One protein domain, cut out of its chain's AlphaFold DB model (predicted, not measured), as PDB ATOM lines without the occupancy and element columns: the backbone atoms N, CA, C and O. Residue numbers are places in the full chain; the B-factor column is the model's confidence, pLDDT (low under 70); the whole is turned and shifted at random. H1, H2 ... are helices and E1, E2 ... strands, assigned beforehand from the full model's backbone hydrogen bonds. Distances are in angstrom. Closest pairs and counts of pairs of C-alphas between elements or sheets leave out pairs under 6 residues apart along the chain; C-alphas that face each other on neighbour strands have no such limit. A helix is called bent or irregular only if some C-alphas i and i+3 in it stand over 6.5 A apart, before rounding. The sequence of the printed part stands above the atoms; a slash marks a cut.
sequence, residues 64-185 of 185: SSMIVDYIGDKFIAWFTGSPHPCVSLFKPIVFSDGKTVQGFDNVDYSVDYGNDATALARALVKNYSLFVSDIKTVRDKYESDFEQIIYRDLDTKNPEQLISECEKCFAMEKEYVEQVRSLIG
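This is residues 64 to 185 of the 185 residues of an uncharacterized protein of Clostridiaceae bacterium (UniProt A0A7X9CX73). A long helical hairpin, H2 and H3 side by side, has a small three-strand sheet packed by its strand E3 on one half of the hairpin, while E1 is the strand away from the helices. H1 meets the other end of the hairpin with its last turns and slants away from it, like one arm of a V, and the long link of residues 94 to 106 joins E3 to the far end of that arm. The printed part has 122 residues with three named strands followed by three named helices, in the order E1, E2, E3, H1, H2, H3. The sheet runs E1, E2, E3, all antiparallel, and the class is mostly helix. The whole is compact, with a radius of gyration of the C-alphas of 14.6 A and spans of 42 by 30 by 21 A.

E1 holds residues 66 to 71, 16.2 A from first to last C-alpha, and begins with C-alpha 66 at (43.461, -27.893, 33.205). After a tight link of 2 residues comes E2, residues 74 to 79, 16.5 A long. A long link of 11 residues leads to the short strand E3, residues 91 to 93. Another long link, of 13 residues, leads to H1, residues 107 to 126, 28.5 A long, which begins with C-alpha 107 at (47.176, -36.157, 17.445). A tight link of 1 residue joins it to H2, residues 128 to 151, 30.6 A from first to last C-alpha. H2 has a kink of 57 degrees near residue 135 and is irregular, but only just: C-alphas 133 and 136 are 6.9 A apart. A short link of 7 residues leads to H3, residues 159 to 184, the longest helix at 37.1 A, which ends with C-alpha 184 at (45.024, -7.012, 17.888).

E1, E2 and E3 form a meander, each strand the antiparallel neighbour of the one before. E1 and E2 are a hairpin at 162 degrees between their directions, with N 69 and O 76 within hydrogen-bond range at 2.9 A and N 78 and O 67 at 2.8 A. E2 and E3 are a hairpin at 139 degrees, with N 93 and O 77 within hydrogen-bond range at 2.8 A. E1 and E3 are the edge strands. H3 is on the sheet but only grazes it, with residues 159 to 173; the closest C-alphas of E3 and H3 are those of Pro 92 and Cys 166, 5.6 A. H2 also only grazes the sheet, with residues 142 to 151; its closest C-alpha to E3 is that of Phe 146, 7.4 A from that of Lys 91. H2 and H3 form a helical hairpin: they touch at a shallow tilt of 15 degrees, opposite ways, closest at the C-alphas of Phe 146 and Cys 169, 5.8 A. H1 and H2 touch only at the corner by their link, and only just, with 3 pairs of C-alphas within 8 A, made by residues 124 to 125 of H1 and 130 to 131 of H2; the closest are Leu 124 and Phe 131, 6.1 A. H1 and H3 only just touch, also with 3 pairs, by residues 120 to 124 of H1 and 177 to 184 of H3, at a steep tilt of 39 degrees, the same way. H1 is not on the sheet, and it is apart from E1 and E2. Every O i to N i+4 pair is within hydrogen-bond range in H1 and H3, and 17 of 20 are in H2.

The two C-alphas farthest apart, those of Asp 73 and Gly 185, are 44.5 A apart. The printed part has no cut and ends at residue 185, the chain's last residue. The long links are E2 to E3 and E3 to H1. Mean pLDDT of the printed part is 95.5, and no printed residue is under 70.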
ATOM      1  N   SER A  64      49.956 -25.823  29.425       90.94
ATOM      2  CA  SER A  64      48.510 -25.627  29.469       90.94
ATOM      3  C   SER A  64      48.056 -25.645  30.929       90.94
ATOM      4  O   SER A  64      48.808 -26.049  31.820       90.94
ATOM      5  N   SER A  65      46.851 -25.158  31.195       95.56
ATOM      6  CA  SER A  65      46.164 -25.307  32.476       95.56
ATOM      7  C   SER A  65      44.908 -26.135  32.273       95.56
ATOM      8  O   SER A  65      44.244 -25.991  31.248       95.56
ATOM      9  N   MET A  66      44.601 -26.987  33.248       97.19
ATOM     10  CA  MET A  66      43.461 -27.893  33.205       97.19
ATOM     11  C   MET A  66      42.780 -27.952  34.571       97.19
ATOM     12  O   MET A  66      43.453 -27.944  35.604       97.19
ATOM     13  N   ILE A  67      41.456 -28.031  34.557       97.38
ATOM     14  CA  ILE A  67      40.593 -28.281  35.709       97.38
ATOM     15  C   ILE A  67      39.730 -29.481  35.339       97.38
ATOM     16  O   ILE A  67      39.217 -29.530  34.229       97.38
ATOM     17  N   VAL A  68      39.578 -30.444  36.240       97.12
ATOM     18  CA  VAL A  68      38.619 -31.538  36.063       97.12
ATOM     19  C   VAL A  68      37.562 -31.368  37.133       97.12
ATOM     20  O   VAL A  68      37.874 -31.458  38.321       97.12
ATOM     21  N   ASP A  69      36.347 -31.063  36.697       95.81
ATOM     22  CA  ASP A  69      35.191 -30.939  37.569       95.81
ATOM     23  C   ASP A  69      34.400 -32.248  37.556       95.81
ATOM     24  O   ASP A  69      34.121 -32.791  36.487       95.81
ATOM     25  N   TYR A  70      34.088 -32.771  38.740       93.75
ATOM     26  CA  TYR A  70      33.403 -34.048  38.932       93.75
ATOM     27  C   TYR A  70      32.009 -33.776  39.494       93.75
ATOM     28  O   TYR A  70      31.882 -33.304  40.625       93.75
ATOM     29  N   ILE A  71      30.971 -34.113  38.728       91.50
ATOM     30  CA  ILE A  71      29.573 -33.858  39.086       91.50
ATOM     31  C   ILE A  71      28.787 -35.156  38.938       91.50
ATOM     32  O   ILE A  71      28.569 -35.641  37.828       91.50
ATOM     33  N   GLY A  72      28.373 -35.734  40.067       89.31
ATOM     34  CA  GLY A  72      27.678 -37.020  40.083       89.31
ATOM     35  C   GLY A  72      28.524 -38.131  39.453       89.31
ATOM     36  O   GLY A  72      29.605 -38.452  39.942       89.31
ATOM     37  N   ASP A  73      28.013 -38.717  38.373       89.81
ATOM     38  CA  ASP A  73      28.660 -39.759  37.566       89.81
ATOM     39  C   ASP A  73      29.438 -39.206  36.354       89.81
ATOM     40  O   ASP A  73      29.997 -39.978  35.573       89.81
ATOM     41  N   LYS A  74      29.476 -37.880  36.182       92.94
ATOM     42  CA  LYS A  74      30.082 -37.186  35.040       92.94
ATOM     43  C   LYS A  74      31.338 -36.433  35.454       92.94
ATOM     44  O   LYS A  74      31.549 -36.092  36.619       92.94
ATOM     45  N   PHE A  75      32.162 -36.124  34.460       94.88
ATOM     46  CA  PHE A  75      33.249 -35.171  34.611       94.88
ATOM     47  C   PHE A  75      33.327 -34.250  33.394       94.88
ATOM     48  O   PHE A  75      33.024 -34.664  32.275       94.88
ATOM     49  N   ILE A  76      33.772 -33.015  33.618       97.50
ATOM     50  CA  ILE A  76      34.120 -32.065  32.562       97.50
ATOM     51  C   ILE A  76      35.563 -31.621  32.768       97.50
ATOM     52  O   ILE A  76      35.928 -31.134  33.840       97.50
ATOM     53  N   ALA A  77      36.395 -31.781  31.740       97.75
ATOM     54  CA  ALA A  77      37.734 -31.214  31.734       97.75
ATOM     55  C   ALA A  77      37.698 -29.827  31.080       97.75
ATOM     56  O   ALA A  77      37.326 -29.680  29.924       97.75
ATOM     57  N   TRP A  78      38.115 -28.801  31.808       98.44
ATOM     58  CA  TRP A  78      38.282 -27.443  31.306       98.44
ATOM     59  C   TRP A  78      39.757 -27.188  31.054       98.44
ATOM     60  O   TRP A  78      40.550 -27.286  31.989       98.44
ATOM     61  N   PHE A  79      40.154 -26.837  29.832       97.50
ATOM     62  CA  PHE A  79      41.573 -26.664  29.503       97.50
ATOM     63  C   PHE A  79      41.862 -25.464  28.600       97.50
ATOM     64  O   PHE A  79      41.020 -25.009  27.820       97.50
ATOM     65  N   THR A  80      43.090 -24.945  28.686       97.31
ATOM     66  CA  THR A  80      43.509 -23.772  27.901       97.31
ATOM     67  C   THR A  80      44.076 -24.103  26.528       97.31
ATOM     68  O   THR A  80      44.074 -23.234  25.659       97.31
ATOM     69  N   GLY A  81      44.585 -25.319  26.315       94.62
ATOM     70  CA  GLY A  81      45.250 -25.717  25.062       94.62
ATOM     71  C   GLY A  81      46.520 -24.919  24.730       94.62
ATOM     72  O   GLY A  81      47.096 -25.086  23.665       94.62
ATOM     73  N   SER A  82      46.945 -24.026  25.625       93.88
ATOM     74  CA  SER A  82      48.039 -23.081  25.417       93.88
ATOM     75  C   SER A  82      48.634 -22.608  26.748       93.88
ATOM     76  O   SER A  82      47.958 -22.673  27.788       93.88
ATOM     77  N   PRO A  83      49.868 -22.073  26.729       92.38
ATOM     78  CA  PRO A  83      50.428 -21.301  27.828       92.38
ATOM     79  C   PRO A  83      49.569 -20.106  28.237       92.38
ATOM     80  O   PRO A  83      48.682 -19.677  27.511       92.38
ATOM     81  N   HIS A  84      49.910 -19.507  29.378       94.25
ATOM     82  CA  HIS A  84      49.337 -18.237  29.844       94.25
ATOM     83  C   HIS A  84      47.808 -18.271  30.068       94.25
ATOM     84  O   HIS A  84      47.071 -17.500  29.447       94.25
ATOM     85  N   PRO A  85      47.305 -19.076  31.030       95.44
ATOM     86  CA  PRO A  85      45.878 -19.098  31.389       95.44
ATOM     87  C   PRO A  85      45.299 -17.713  31.720       95.44
ATOM     88  O   PRO A  85      44.089 -17.507  31.624       95.44
ATOM     89  N   CYS A  86      46.144 -16.748  32.113       95.19
ATOM     90  CA  CYS A  86      45.752 -15.368  32.390       95.19
ATOM     91  C   CYS A  86      45.173 -14.624  31.178       95.19
ATOM     92  O   CYS A  86      44.464 -13.643  31.391       95.19
ATOM     93  N   VAL A  87      45.449 -15.077  29.949       96.06
ATOM     94  CA  VAL A  87      44.885 -14.518  28.707       96.06
ATOM     95  C   VAL A  87      44.090 -15.535  27.888       96.06
ATOM     96  O   VAL A  87      43.223 -15.129  27.124       96.06
ATOM     97  N   SER A  88      44.335 -16.836  28.065       97.12
ATOM     98  CA  SER A  88      43.658 -17.893  27.306       97.12
ATOM     99  C   SER A  88      42.257 -18.222  27.840       97.12
ATOM    100  O   SER A  88      41.994 -18.103  29.043       97.12
ATOM    101  N   LEU A  89      41.388 -18.693  26.940       97.62
ATOM    102  CA  LEU A  89      40.097 -19.300  27.275       97.62
ATOM    103  C   LEU A  89      40.282 -20.697  27.878       97.62
ATOM    104  O   LEU A  89      41.057 -21.500  27.346       97.62
ATOM    105  N   PHE A  90      39.514 -21.027  28.911       98.50
ATOM    106  CA  PHE A  90      39.221 -22.406  29.300       98.50
ATOM    107  C   PHE A  90      38.051 -22.928  28.465       98.50
ATOM    108  O   PHE A  90      36.980 -22.332  28.452       98.50
ATOM    109  N   LYS A  91      38.262 -24.049  27.770       97.94
ATOM    110  CA  LYS A  91      37.234 -24.719  26.964       97.94
ATOM    111  C   LYS A  91      36.883 -26.065  27.591       97.94
ATOM    112  O   LYS A  91      37.802 -26.724  28.092       97.94
ATOM    113  N   PRO A  92      35.607 -26.474  27.563       98.25
ATOM    114  CA  PRO A  92      35.185 -27.770  28.069       98.25
ATOM    115  C   PRO A  92      35.488 -28.875  27.051       98.25
ATOM    116  O   PRO A  92      35.234 -28.723  25.858       98.25
ATOM    117  N   ILE A  93      35.991 -30.009  27.527       97.38
ATOM    118  CA  ILE A  93      36.148 -31.247  26.766       97.38
ATOM    119  C   ILE A  93      35.755 -32.435  27.642       97.38
ATOM    120  O   ILE A  93      36.011 -32.464  28.850       97.38
ATOM    121  N   VAL A  94      35.122 -33.422  27.019       96.88
ATOM    122  CA  VAL A  94      34.679 -34.657  27.666       96.88
ATOM    123  C   VAL A  94      35.082 -35.864  26.834       96.88
ATOM    124  O   VAL A  94      35.341 -35.754  25.632       96.88
ATOM    125  N   PHE A  95      35.142 -37.022  27.485       94.00
ATOM    126  CA  PHE A  95      35.498 -38.289  26.860       94.00
ATOM    127  C   PHE A  95      34.492 -39.349  27.298       94.00
ATOM    128  O   PHE A  95      34.276 -39.526  28.496       94.00
ATOM    129  N   SER A  96      33.892 -40.059  26.344       91.81
ATOM    130  CA  SER A  96      32.981 -41.174  26.623       91.81
ATOM    131  C   SER A  96      33.106 -42.230  25.542       91.81
ATOM    132  O   SER A  96      33.023 -41.907  24.362       91.81
ATOM    133  N   ASP A  97      33.305 -43.485  25.942       88.88
ATOM    134  CA  ASP A  97      33.326 -44.647  25.040       88.88
ATOM    135  C   ASP A  97      34.252 -44.476  23.822       88.88
ATOM    136  O   ASP A  97      33.906 -44.807  22.689       88.88
ATOM    137  N   GLY A  98      35.440 -43.908  24.054       87.00
ATOM    138  CA  GLY A  98      36.431 -43.642  23.006       87.00
ATOM    139  C   GLY A  98      36.093 -42.463  22.084       87.00
ATOM    140  O   GLY A  98      36.849 -42.202  21.154       87.00
ATOM    141  N   LYS A  99      34.998 -41.739  22.339       92.31
ATOM    142  CA  LYS A  99      34.617 -40.510  21.637       92.31
ATOM    143  C   LYS A  99      34.985 -39.275  22.457       92.31
ATOM    144  O   LYS A  99      34.975 -39.294  23.690       92.31
ATOM    145  N   THR A 100      35.265 -38.186  21.756       95.62
ATOM    146  CA  THR A 100      35.463 -36.844  22.310       95.62
ATOM    147  C   THR A 100      35.030 -35.806  21.272       95.62
ATOM    148  O   THR A 100      34.485 -36.172  20.232       95.62
ATOM    149  N   VAL A 101      35.255 -34.526  21.560       95.12
ATOM    150  CA  VAL A 101      35.040 -33.417  20.624       95.12
ATOM    151  C   VAL A 101      35.784 -33.686  19.317       95.12
ATOM    152  O   VAL A 101      36.969 -34.028  19.338       95.12
ATOM    153  N   GLN A 102      35.099 -33.493  18.187       92.19
ATOM    154  CA  GLN A 102      35.658 -33.725  16.857       92.19
ATOM    155  C   GLN A 102      37.067 -33.125  16.678       92.19
ATOM    156  O   GLN A 102      37.292 -31.937  16.914       92.19
ATOM    157  N   GLY A 103      38.005 -33.952  16.205       92.44
ATOM    158  CA  GLY A 103      39.387 -33.575  15.912       92.44
ATOM    159  C   GLY A 103      40.368 -33.913  17.034       92.44
ATOM    160  O   GLY A 103      41.511 -34.260  16.748       92.44
ATOM    161  N   PHE A 104      39.947 -33.891  18.303       93.75
ATOM    162  CA  PHE A 104      40.831 -34.207  19.439       93.75
ATOM    163  C   PHE A 104      41.118 -35.707  19.616       93.75
ATOM    164  O   PHE A 104      41.928 -36.094  20.456       93.75
ATOM    165  N   ASP A 105      40.499 -36.557  18.798       91.06
ATOM    166  CA  ASP A 105      40.871 -37.957  18.587       91.06
ATOM    167  C   ASP A 105      42.079 -38.122  17.640       91.06
ATOM    168  O   ASP A 105      42.656 -39.207  17.545       91.06
ATOM    169  N   ASN A 106      42.505 -37.043  16.975       94.50
ATOM    170  CA  ASN A 106      43.668 -36.994  16.100       94.50
ATOM    171  C   ASN A 106      44.811 -36.177  16.740       94.50
ATOM    172  O   ASN A 106      44.649 -35.022  17.147       94.50
ATOM    173  N   VAL A 107      45.999 -36.784  16.821       94.06
ATOM    174  CA  VAL A 107      47.176 -36.157  17.445       94.06
ATOM    175  C   VAL A 107      47.675 -34.954  16.647       94.06
ATOM    176  O   VAL A 107      47.992 -33.935  17.256       94.06
ATOM    177  N   ASP A 108      47.711 -35.034  15.317       97.00
ATOM    178  CA  ASP A 108      48.194 -33.941  14.465       97.00
ATOM    179  C   ASP A 108      47.276 -32.720  14.583       97.00
ATOM    180  O   ASP A 108      47.749 -31.612  14.834       97.00
ATOM    181  N   TYR A 109      45.957 -32.938  14.551       96.12
ATOM    182  CA  TYR A 109      44.975 -31.885  14.819       96.12
ATOM    183  C   TYR A 109      45.199 -31.236  16.190       96.12
ATOM    184  O   TYR A 109      45.192 -30.013  16.316       96.12
ATOM    185  N   SER A 110      45.427 -32.049  17.224       94.75
ATOM    186  CA  SER A 110      45.647 -31.558  18.588       94.75
ATOM    187  C   SER A 110      46.934 -30.730  18.710       94.75
ATOM    188  O   SER A 110      46.972 -29.746  19.453       94.75
ATOM    189  N   VAL A 111      47.986 -31.106  17.976       95.25
ATOM    190  CA  VAL A 111      49.246 -30.354  17.899       95.25
ATOM    191  C   VAL A 111      49.037 -29.017  17.193       95.25
ATOM    192  O   VAL A 111      49.454 -27.985  17.724       95.25
ATOM    193  N   ASP A 112      48.359 -29.012  16.047       96.88
ATOM    194  CA  ASP A 112      48.071 -27.794  15.287       96.88
ATOM    195  C   ASP A 112      47.199 -26.826  16.093       96.88
ATOM    196  O   ASP A 112      47.546 -25.652  16.246       96.88
ATOM    197  N   TYR A 113      46.143 -27.339  16.728       96.31
ATOM    198  CA  TYR A 113      45.304 -26.574  17.647       96.31
ATOM    199  C   TYR A 113      46.128 -25.933  18.774       96.31
ATOM    200  O   TYR A 113      45.999 -24.739  19.056       96.31
ATOM    201  N   GLY A 114      47.016 -26.706  19.410       95.69
ATOM    202  CA  GLY A 114      47.881 -26.204  20.477       95.69
ATOM    203  C   GLY A 114      48.860 -25.124  20.002       95.69
ATOM    204  O   GLY A 114      49.112 -24.152  20.725       95.69
ATOM    205  N   ASN A 115      49.389 -25.253  18.783       96.12
ATOM    206  CA  ASN A 115      50.265 -24.255  18.170       96.12
ATOM    207  C   ASN A 115      49.520 -22.939  17.909       96.12
ATOM    208  O   ASN A 115      50.013 -21.874  18.298       96.12
ATOM    209  N   ASP A 116      48.320 -23.010  17.336       96.06
ATOM    210  CA  ASP A 116      47.476 -21.845  17.059       96.06
ATOM    211  C   ASP A 116      47.047 -21.132  18.346       96.06
ATOM    212  O   ASP A 116      47.202 -19.910  18.477       96.06
ATOM    213  N   ALA A 117      46.586 -21.893  19.342       96.25
ATOM    214  CA  ALA A 117      46.218 -21.357  20.647       96.25
ATOM    215  C   ALA A 117      47.426 -20.709  21.348       96.25
ATOM    216  O   ALA A 117      47.313 -19.636  21.949       96.25
ATOM    217  N   THR A 118      48.615 -21.310  21.234       96.12
ATOM    218  CA  THR A 118      49.863 -20.749  21.776       96.12
ATOM    219  C   THR A 118      50.258 -19.450  21.076       96.12
ATOM    220  O   THR A 118      50.688 -18.500  21.741       96.12
ATOM    221  N   ALA A 119      50.114 -19.375  19.751       95.50
ATOM    222  CA  ALA A 119      50.390 -18.162  18.987       95.50
ATOM    223  C   ALA A 119      49.480 -17.009  19.437       95.50
ATOM    224  O   ALA A 119      49.973 -15.913  19.723       95.50
ATOM    225  N   LEU A 120      48.180 -17.278  19.601       96.25
ATOM    226  CA  LEU A 120      47.219 -16.299  20.104       96.25
ATOM    227  C   LEU A 120      47.543 -15.849  21.535       96.25
ATOM    228  O   LEU A 120      47.622 -14.649  21.798       96.25
ATOM    229  N   ALA A 121      47.795 -16.787  22.453       95.62
ATOM    230  CA  ALA A 121      48.128 -16.468  23.842       95.62
ATOM    231  C   ALA A 121      49.379 -15.578  23.936       95.62
ATOM    232  O   ALA A 121      49.418 -14.609  24.698       95.62
ATOM    233  N   ARG A 122      50.408 -15.852  23.125       94.12
ATOM    234  CA  ARG A 122      51.616 -15.012  23.056       94.12
ATOM    235  C   ARG A 122      51.329 -13.627  22.473       94.12
ATOM    236  O   ARG A 122      51.871 -12.646  22.988       94.12
ATOM    237  N   ALA A 123      50.475 -13.525  21.453       95.25
ATOM    238  CA  ALA A 123      50.046 -12.240  20.900       95.25
ATOM    239  C   ALA A 123      49.282 -11.400  21.940       95.25
ATOM    240  O   ALA A 123      49.566 -10.213  22.097       95.25
ATOM    241  N   LEU A 124      48.393 -12.019  22.718       95.62
ATOM    242  CA  LEU A 124      47.667 -11.365  23.809       95.62
ATOM    243  C   LEU A 124      48.590 -10.903  24.938       95.62
ATOM    244  O   LEU A 124      48.459  -9.784  25.421       95.62
ATOM    245  N   VAL A 125      49.575 -11.717  25.326       93.69
ATOM    246  CA  VAL A 125      50.589 -11.318  26.317       93.69
ATOM    247  C   VAL A 125      51.432 -10.142  25.822       93.69
ATOM    248  O   VAL A 125      51.752  -9.246  26.602       93.69
ATOM    249  N   LYS A 126      51.789 -10.108  24.531       92.88
ATOM    250  CA  LYS A 126      52.498  -8.964  23.934       92.88
ATOM    251  C   LYS A 126      51.642  -7.693  23.971       92.88
ATOM    252  O   LYS A 126      52.180  -6.613  24.197       92.88
ATOM    253  N   ASN A 127      50.329  -7.840  23.811       94.00
ATOM    254  CA  ASN A 127      49.347  -6.759  23.831       94.00
ATOM    255  C   ASN A 127      48.568  -6.712  25.160       94.00
ATOM    256  O   ASN A 127      47.372  -6.437  25.169       94.00
ATOM    257  N   TYR A 128      49.225  -6.976  26.297       92.88
ATOM    258  CA  TYR A 128      48.518  -7.192  27.568       92.88
ATOM    259  C   TYR A 128      47.663  -5.999  28.019       92.88
ATOM    260  O   TYR A 128      46.606  -6.199  28.603       92.88
ATOM    261  N   SER A 129      48.081  -4.763  27.722       93.25
ATOM    262  CA  SER A 129      47.273  -3.577  28.042       93.25
ATOM    263  C   SER A 129      45.932  -3.593  27.304       93.25
ATOM    264  O   SER A 129      44.908  -3.390  27.945       93.25
ATOM    265  N   LEU A 130      45.950  -3.888  25.998       94.94
ATOM    266  CA  LEU A 130      44.749  -4.065  25.174       94.94
ATOM    267  C   LEU A 130      43.923  -5.254  25.673       94.94
ATOM    268  O   LEU A 130      42.698  -5.197  25.733       94.94
ATOM    269  N   PHE A 131      44.597  -6.339  26.069       95.94
ATOM    270  CA  PHE A 131      43.901  -7.483  26.635       95.94
ATOM    271  C   PHE A 131      43.101  -7.088  27.877       95.94
ATOM    272  O   PHE A 131      41.917  -7.399  27.964       95.94
ATOM    273  N   VAL A 132      43.730  -6.390  28.824       94.56
ATOM    274  CA  VAL A 132      43.078  -5.976  30.069       94.56
ATOM    275  C   VAL A 132      41.935  -4.992  29.812       94.56
ATOM    276  O   VAL A 132      40.905  -5.127  30.469       94.56
ATOM    277  N   SER A 133      42.094  -4.038  28.885       95.06
ATOM    278  CA  SER A 133      41.059  -3.037  28.595       95.06
ATOM    279  C   SER A 133      39.866  -3.608  27.830       95.06
ATOM    280  O   SER A 133      38.732  -3.356  28.229       95.06
ATOM    281  N   ASP A 134      40.111  -4.393  26.776       95.12
ATOM    282  CA  ASP A 134      39.089  -4.646  25.749       95.12
ATOM    283  C   ASP A 134      38.771  -6.131  25.529       95.12
ATOM    284  O   ASP A 134      37.663  -6.469  25.122       95.12
ATOM    285  N   ILE A 135      39.708  -7.044  25.810       97.44
ATOM    286  CA  ILE A 135      39.547  -8.473  25.463       97.44
ATOM    287  C   ILE A 135      39.200  -9.328  26.683       97.44
ATOM    288  O   ILE A 135      38.528 -10.352  26.555       97.44
ATOM    289  N   LYS A 136      39.630  -8.936  27.886       96.62
ATOM    290  CA  LYS A 136      39.417  -9.714  29.112       96.62
ATOM    291  C   LYS A 136      37.929  -9.923  29.388       96.62
ATOM    292  O   LYS A 136      37.525 -11.037  29.695       96.62
ATOM    293  N   THR A 137      37.122  -8.872  29.265       96.50
ATOM    294  CA  THR A 137      35.666  -8.940  29.470       96.50
ATOM    295  C   THR A 137      34.985  -9.812  28.418       96.50
ATOM    296  O   THR A 137      34.079 -10.569  28.753       96.50
ATOM    297  N   VAL A 138      35.461  -9.766  27.170       97.44
ATOM    298  CA  VAL A 138      34.998 -10.648  26.090       97.44
ATOM    299  C   VAL A 138      35.316 -12.103  26.428       97.44
ATOM    300  O   VAL A 138      34.417 -12.937  26.419       97.44
ATOM    301  N   ARG A 139      36.561 -12.409  26.815       97.75
ATOM    302  CA  ARG A 139      36.959 -13.754  27.255       97.75
ATOM    303  C   ARG A 139      36.073 -14.251  28.398       97.75
ATOM    304  O   ARG A 139      35.536 -15.348  28.312       97.75
ATOM    305  N   ASP A 140      35.919 -13.446  29.449       97.62
ATOM    306  CA  ASP A 140      35.135 -13.814  30.634       97.62
ATOM    307  C   ASP A 140      33.665 -14.079  30.268       97.62
ATOM    308  O   ASP A 140      33.047 -14.997  30.805       97.62
ATOM    309  N   LYS A 141      33.118 -13.326  29.303       97.88
ATOM    310  CA  LYS A 141      31.783 -13.581  28.759       97.88
ATOM    311  C   LYS A 141      31.699 -14.933  28.044       97.88
ATOM    312  O   LYS A 141      30.773 -15.683  28.331       97.88
ATOM    313  N   TYR A 142      32.637 -15.251  27.149       98.56
ATOM    314  CA  TYR A 142      32.641 -16.543  26.450       98.56
ATOM    315  C   TYR A 142      32.745 -17.719  27.430       98.56
ATOM    316  O   TYR A 142      32.022 -18.696  27.275       98.56
ATOM    317  N   GLU A 143      33.570 -17.618  28.478       98.44
ATOM    318  CA  GLU A 143      33.660 -18.664  29.512       98.44
ATOM    319  C   GLU A 143      32.361 -18.818  30.296       98.44
ATOM    320  O   GLU A 143      31.927 -19.941  30.538       98.44
ATOM    321  N   SER A 144      31.708 -17.705  30.636       98.25
ATOM    322  CA  SER A 144      30.394 -17.742  31.277       98.25
ATOM    323  C   SER A 144      29.332 -18.387  30.379       98.25
ATOM    324  O   SER A 144      28.514 -19.172  30.857       98.25
ATOM    325  N   ASP A 145      29.359 -18.103  29.075       98.56
ATOM    326  CA  ASP A 145      28.452 -18.722  28.111       98.56
ATOM    327  C   ASP A 145      28.754 -20.232  27.951       98.56
ATOM    328  O   ASP A 145      27.821 -21.034  27.876       98.56
ATOM    329  N   PHE A 146      30.031 -20.648  27.966       98.69
ATOM    330  CA  PHE A 146      30.419 -22.068  27.963       98.69
ATOM    331  C   PHE A 146      29.919 -22.787  29.212       98.69
ATOM    332  O   PHE A 146      29.349 -23.869  29.110       98.69
ATOM    333  N   GLU A 147      30.099 -22.184  30.387       98.06
ATOM    334  CA  GLU A 147      29.615 -22.728  31.655       98.06
ATOM    335  C   GLU A 147      28.095 -22.937  31.603       98.06
ATOM    336  O   GLU A 147      27.604 -24.033  31.866       98.06
ATOM    337  N   GLN A 148      27.336 -21.939  31.143       98.19
ATOM    338  CA  GLN A 148      25.886 -22.074  30.988       98.19
ATOM    339  C   GLN A 148      25.496 -23.187  30.010       98.19
ATOM    340  O   GLN A 148      24.562 -23.937  30.289       98.19
ATOM    341  N   ILE A 149      26.189 -23.313  28.875       98.44
ATOM    342  CA  ILE A 149      25.936 -24.388  27.907       98.44
ATOM    343  C   ILE A 149      26.157 -25.752  28.565       98.44
ATOM    344  O   ILE A 149      25.269 -26.598  28.508       98.44
ATOM    345  N   ILE A 150      27.293 -25.939  29.236       97.94
ATOM    346  CA  ILE A 150      27.707 -27.229  29.797       97.94
ATOM    347  C   ILE A 150      26.891 -27.627  31.028       97.94
ATOM    348  O   ILE A 150      26.478 -28.782  31.136       97.94
ATOM    349  N   TYR A 151      26.614 -26.704  31.945       97.00
ATOM    350  CA  TYR A 151      25.982 -27.046  33.223       97.00
ATOM    351  C   TYR A 151      24.451 -26.988  33.198       97.00
ATOM    352  O   TYR A 151      23.809 -27.599  34.053       97.00
ATOM    353  N   ARG A 152      23.830 -26.320  32.215       96.81
ATOM    354  CA  ARG A 152      22.364 -26.287  32.097       96.81
ATOM    355  C   ARG A 152      21.807 -27.694  31.899       96.81
ATOM    356  O   ARG A 152      22.128 -28.321  30.902       96.81
ATOM    357  N   ASP A 153      20.953 -28.157  32.808       95.00
ATOM    358  CA  ASP A 153      20.310 -29.480  32.766       95.00
ATOM    359  C   ASP A 153      21.303 -30.662  32.709       95.00
ATOM    360  O   ASP A 153      20.980 -31.722  32.163       95.00
ATOM    361  N   LEU A 154      22.512 -30.497  33.270       95.06
ATOM    362  CA  LEU A 154      23.606 -31.480  33.199       95.06
ATOM    363  C   LEU A 154      23.198 -32.894  33.646       95.06
ATOM    364  O   LEU A 154      23.590 -33.871  33.009       95.06
ATOM    365  N   ASP A 155      22.364 -33.008  34.681       93.06
ATOM    366  CA  ASP A 155      21.882 -34.294  35.206       93.06
ATOM    367  C   ASP A 155      21.076 -35.103  34.177       93.06
ATOM    368  O   ASP A 155      20.982 -36.326  34.270       93.06
ATOM    369  N   THR A 156      20.506 -34.429  33.175       94.25
ATOM    370  CA  THR A 156      19.699 -35.057  32.120       94.25
ATOM    371  C   THR A 156      20.498 -35.370  30.856       94.25
ATOM    372  O   THR A 156      19.996 -36.077  29.979       94.25
ATOM    373  N   LYS A 157      21.738 -34.874  30.749       95.12
ATOM    374  CA  LYS A 157      22.556 -35.030  29.545       95.12
ATOM    375  C   LYS A 157      23.136 -36.427  29.452       95.12
ATOM    376  O   LYS A 157      23.830 -36.904  30.353       95.12
ATOM    377  N   ASN A 158      22.911 -37.055  28.305       95.00
ATOM    378  CA  ASN A 158      23.676 -38.227  27.915       95.00
ATOM    379  C   ASN A 158      25.073 -37.812  27.389       95.00
ATOM    380  O   ASN A 158      25.303 -36.635  27.089       95.00
ATOM    381  N   PRO A 159      26.022 -38.756  27.267       95.00
ATOM    382  CA  PRO A 159      27.376 -38.424  26.831       95.00
ATOM    383  C   PRO A 159      27.469 -37.781  25.440       95.00
ATOM    384  O   PRO A 159      28.308 -36.912  25.225       95.00
ATOM    385  N   GLU A 160      26.600 -38.161  24.500       95.50
ATOM    386  CA  GLU A 160      26.607 -37.611  23.136       95.50
ATOM    387  C   GLU A 160      26.146 -36.149  23.112       95.50
ATOM    388  O   GLU A 160      26.737 -35.322  22.418       95.50
ATOM    389  N   GLN A 161      25.143 -35.804  23.924       96.88
ATOM    390  CA  GLN A 161      24.708 -34.421  24.118       96.88
ATOM    391  C   GLN A 161      25.825 -33.569  24.721       96.88
ATOM    392  O   GLN A 161      26.063 -32.460  24.250       96.88
ATOM    393  N   LEU A 162      26.541 -34.095  25.719       96.88
ATOM    394  CA  LEU A 162      27.637 -33.371  26.362       96.88
ATOM    395  C   LEU A 162      28.813 -33.137  25.398       96.88
ATOM    396  O   LEU A 162      29.360 -32.038  25.362       96.88
ATOM    397  N   ILE A 163      29.153 -34.126  24.561       97.50
ATOM    398  CA  ILE A 163      30.143 -33.958  23.482       97.50
ATOM    399  C   ILE A 163      29.689 -32.869  22.501       97.50
ATOM    400  O   ILE A 163      30.466 -31.962  22.205       97.50
ATOM    401  N   SER A 164      28.434 -32.911  22.047       97.75
ATOM    402  CA  SER A 164      27.887 -31.925  21.102       97.75
ATOM    403  C   SER A 164      27.883 -30.496  21.667       97.75
ATOM    404  O   SER A 164      28.138 -29.522  20.958       97.75
ATOM    405  N   GLU A 165      27.643 -30.339  22.966       98.31
ATOM    406  CA  GLU A 165      27.730 -29.042  23.632       98.31
ATOM    407  C   GLU A 165      29.169 -28.550  23.808       98.31
ATOM    408  O   GLU A 165      29.425 -27.351  23.645       98.31
ATOM    409  N   CYS A 166      30.126 -29.445  24.071       98.31
ATOM    410  CA  CYS A 166      31.541 -29.095  23.997       98.31
ATOM    411  C   CYS A 166      31.901 -28.622  22.579       98.31
ATOM    412  O   CYS A 166      32.489 -27.553  22.434       98.31
ATOM    413  N   GLU A 167      31.481 -29.335  21.529       98.25
ATOM    414  CA  GLU A 167      31.691 -28.930  20.128       98.25
ATOM    415  C   GLU A 167      31.109 -27.543  19.828       98.25
ATOM    416  O   GLU A 167      31.751 -26.729  19.160       98.25
ATOM    417  N   LYS A 168      29.936 -27.220  20.387       98.56
ATOM    418  CA  LYS A 168      29.369 -25.870  20.313       98.56
ATOM    419  C   LYS A 168      30.279 -24.826  20.972       98.56
ATOM    420  O   LYS A 168      30.479 -23.757  20.398       98.56
ATOM    421  N   CYS A 169      30.860 -25.125  22.134       98.69
ATOM    422  CA  CYS A 169      31.823 -24.231  22.787       98.69
ATOM    423  C   CYS A 169      33.084 -24.025  21.928       98.69
ATOM    424  O   CYS A 169      33.589 -22.909  21.842       98.69
ATOM    425  N   PHE A 170      33.559 -25.057  21.223       98.25
ATOM    426  CA  PHE A 170      34.676 -24.936  20.275       98.25
ATOM    427  C   PHE A 170      34.317 -24.154  19.002       98.25
ATOM    428  O   PHE A 170      35.169 -23.471  18.438       98.25
ATOM    429  N   ALA A 171      33.066 -24.206  18.538       98.25
ATOM    430  CA  ALA A 171      32.606 -23.332  17.461       98.25
ATOM    431  C   ALA A 171      32.618 -21.859  17.905       98.25
ATOM    432  O   ALA A 171      33.161 -21.007  17.207       98.25
ATOM    433  N   MET A 172      32.116 -21.582  19.110       98.56
ATOM    434  CA  MET A 172      32.159 -20.251  19.718       98.56
ATOM    435  C   MET A 172      33.593 -19.772  19.997       98.56
ATOM    436  O   MET A 172      33.878 -18.584  19.869       98.56
ATOM    437  N   GLU A 173      34.528 -20.668  20.333       98.00
ATOM    438  CA  GLU A 173      35.951 -20.314  20.426       98.00
ATOM    439  C   GLU A 173      36.464 -19.734  19.102       98.00
ATOM    440  O   GLU A 173      37.188 -18.742  19.122       98.00
ATOM    441  N   LYS A 174      36.090 -20.305  17.951       97.56
ATOM    442  CA  LYS A 174      36.534 -19.783  16.648       97.56
ATOM    443  C   LYS A 174      36.062 -18.343  16.438       97.56
ATOM    444  O   LYS A 174      36.866 -17.506  16.038       97.56
ATOM    445  N   GLU A 175      34.817 -18.044  16.803       97.88
ATOM    446  CA  GLU A 175      34.270 -16.679  16.775       97.88
ATOM    447  C   GLU A 175      35.062 -15.737  17.695       97.88
ATOM    448  O   GLU A 175      35.453 -14.643  17.284       97.88
ATOM    449  N   TYR A 176      35.371 -16.181  18.919       98.00
ATOM    450  CA  TYR A 176      36.217 -15.428  19.846       98.00
ATOM    451  C   TYR A 176      37.599 -15.140  19.244       98.00
ATOM    452  O   TYR A 176      38.087 -14.012  19.316       98.00
ATOM    453  N   VAL A 177      38.241 -16.141  18.635       97.50
ATOM    454  CA  VAL A 177      39.572 -15.996  18.032       97.50
ATOM    455  C   VAL A 177      39.546 -14.986  16.885       97.50
ATOM    456  O   VAL A 177      40.448 -14.152  16.793       97.50
ATOM    457  N   GLU A 178      38.526 -15.021  16.029       96.62
ATOM    458  CA  GLU A 178      38.340 -14.049  14.946       96.62
ATOM    459  C   GLU A 178      38.135 -12.631  15.486       96.62
ATOM    460  O   GLU A 178      38.825 -11.699  15.061       96.62
ATOM    461  N   GLN A 179      37.261 -12.477  16.485       95.88
ATOM    462  CA  GLN A 179      37.026 -11.195  17.142       95.88
ATOM    463  C   GLN A 179      38.319 -10.645  17.757       95.88
ATOM    464  O   GLN A 179      38.669  -9.486  17.536       95.88
ATOM    465  N   VAL A 180      39.079 -11.472  18.475       96.06
ATOM    466  CA  VAL A 180      40.343 -11.063  19.094       96.06
ATOM    467  C   VAL A 180      41.396 -10.692  18.055       96.06
ATOM    468  O   VAL A 180      42.071  -9.677  18.215       96.06
ATOM    469  N   ARG A 181      41.532 -11.469  16.974       94.00
ATOM    470  CA  ARG A 181      42.458 -11.144  15.878       94.00
ATOM    471  C   ARG A 181      42.125  -9.787  15.256       94.00
ATOM    472  O   ARG A 181      43.040  -9.006  15.030       94.00
ATOM    473  N   SER A 182      40.839  -9.468  15.087       93.31
ATOM    474  CA  SER A 182      40.413  -8.157  14.576       93.31
ATOM    475  C   SER A 182      40.791  -6.982  15.494       93.31
ATOM    476  O   SER A 182      41.021  -5.878  15.006       93.31
ATOM    477  N   LEU A 183      40.896  -7.214  16.810       92.00
ATOM    478  CA  LEU A 183      41.260  -6.191  17.797       92.00
ATOM    479  C   LEU A 183      42.775  -5.994  17.919       92.00
ATOM    480  O   LEU A 183      43.225  -4.891  18.216       92.00
ATOM    481  N   ILE A 184      43.563  -7.056  17.731       88.62
ATOM    482  CA  ILE A 184      45.024  -7.012  17.888       88.62
ATOM    483  C   ILE A 184      45.721  -6.365  16.678       88.62
ATOM    484  O   ILE A 184      46.791  -5.780  16.863       88.62
ATOM    485  N   GLY A 185      45.109  -6.419  15.486       72.94
ATOM    486  CA  GLY A 185      45.708  -5.951  14.231       72.94
ATOM    487  C   GLY A 185      46.588  -7.010  13.586       72.94
ATOM    488  O   GLY A 185      47.747  -7.170  14.035       72.94
TER     489      GLY A 185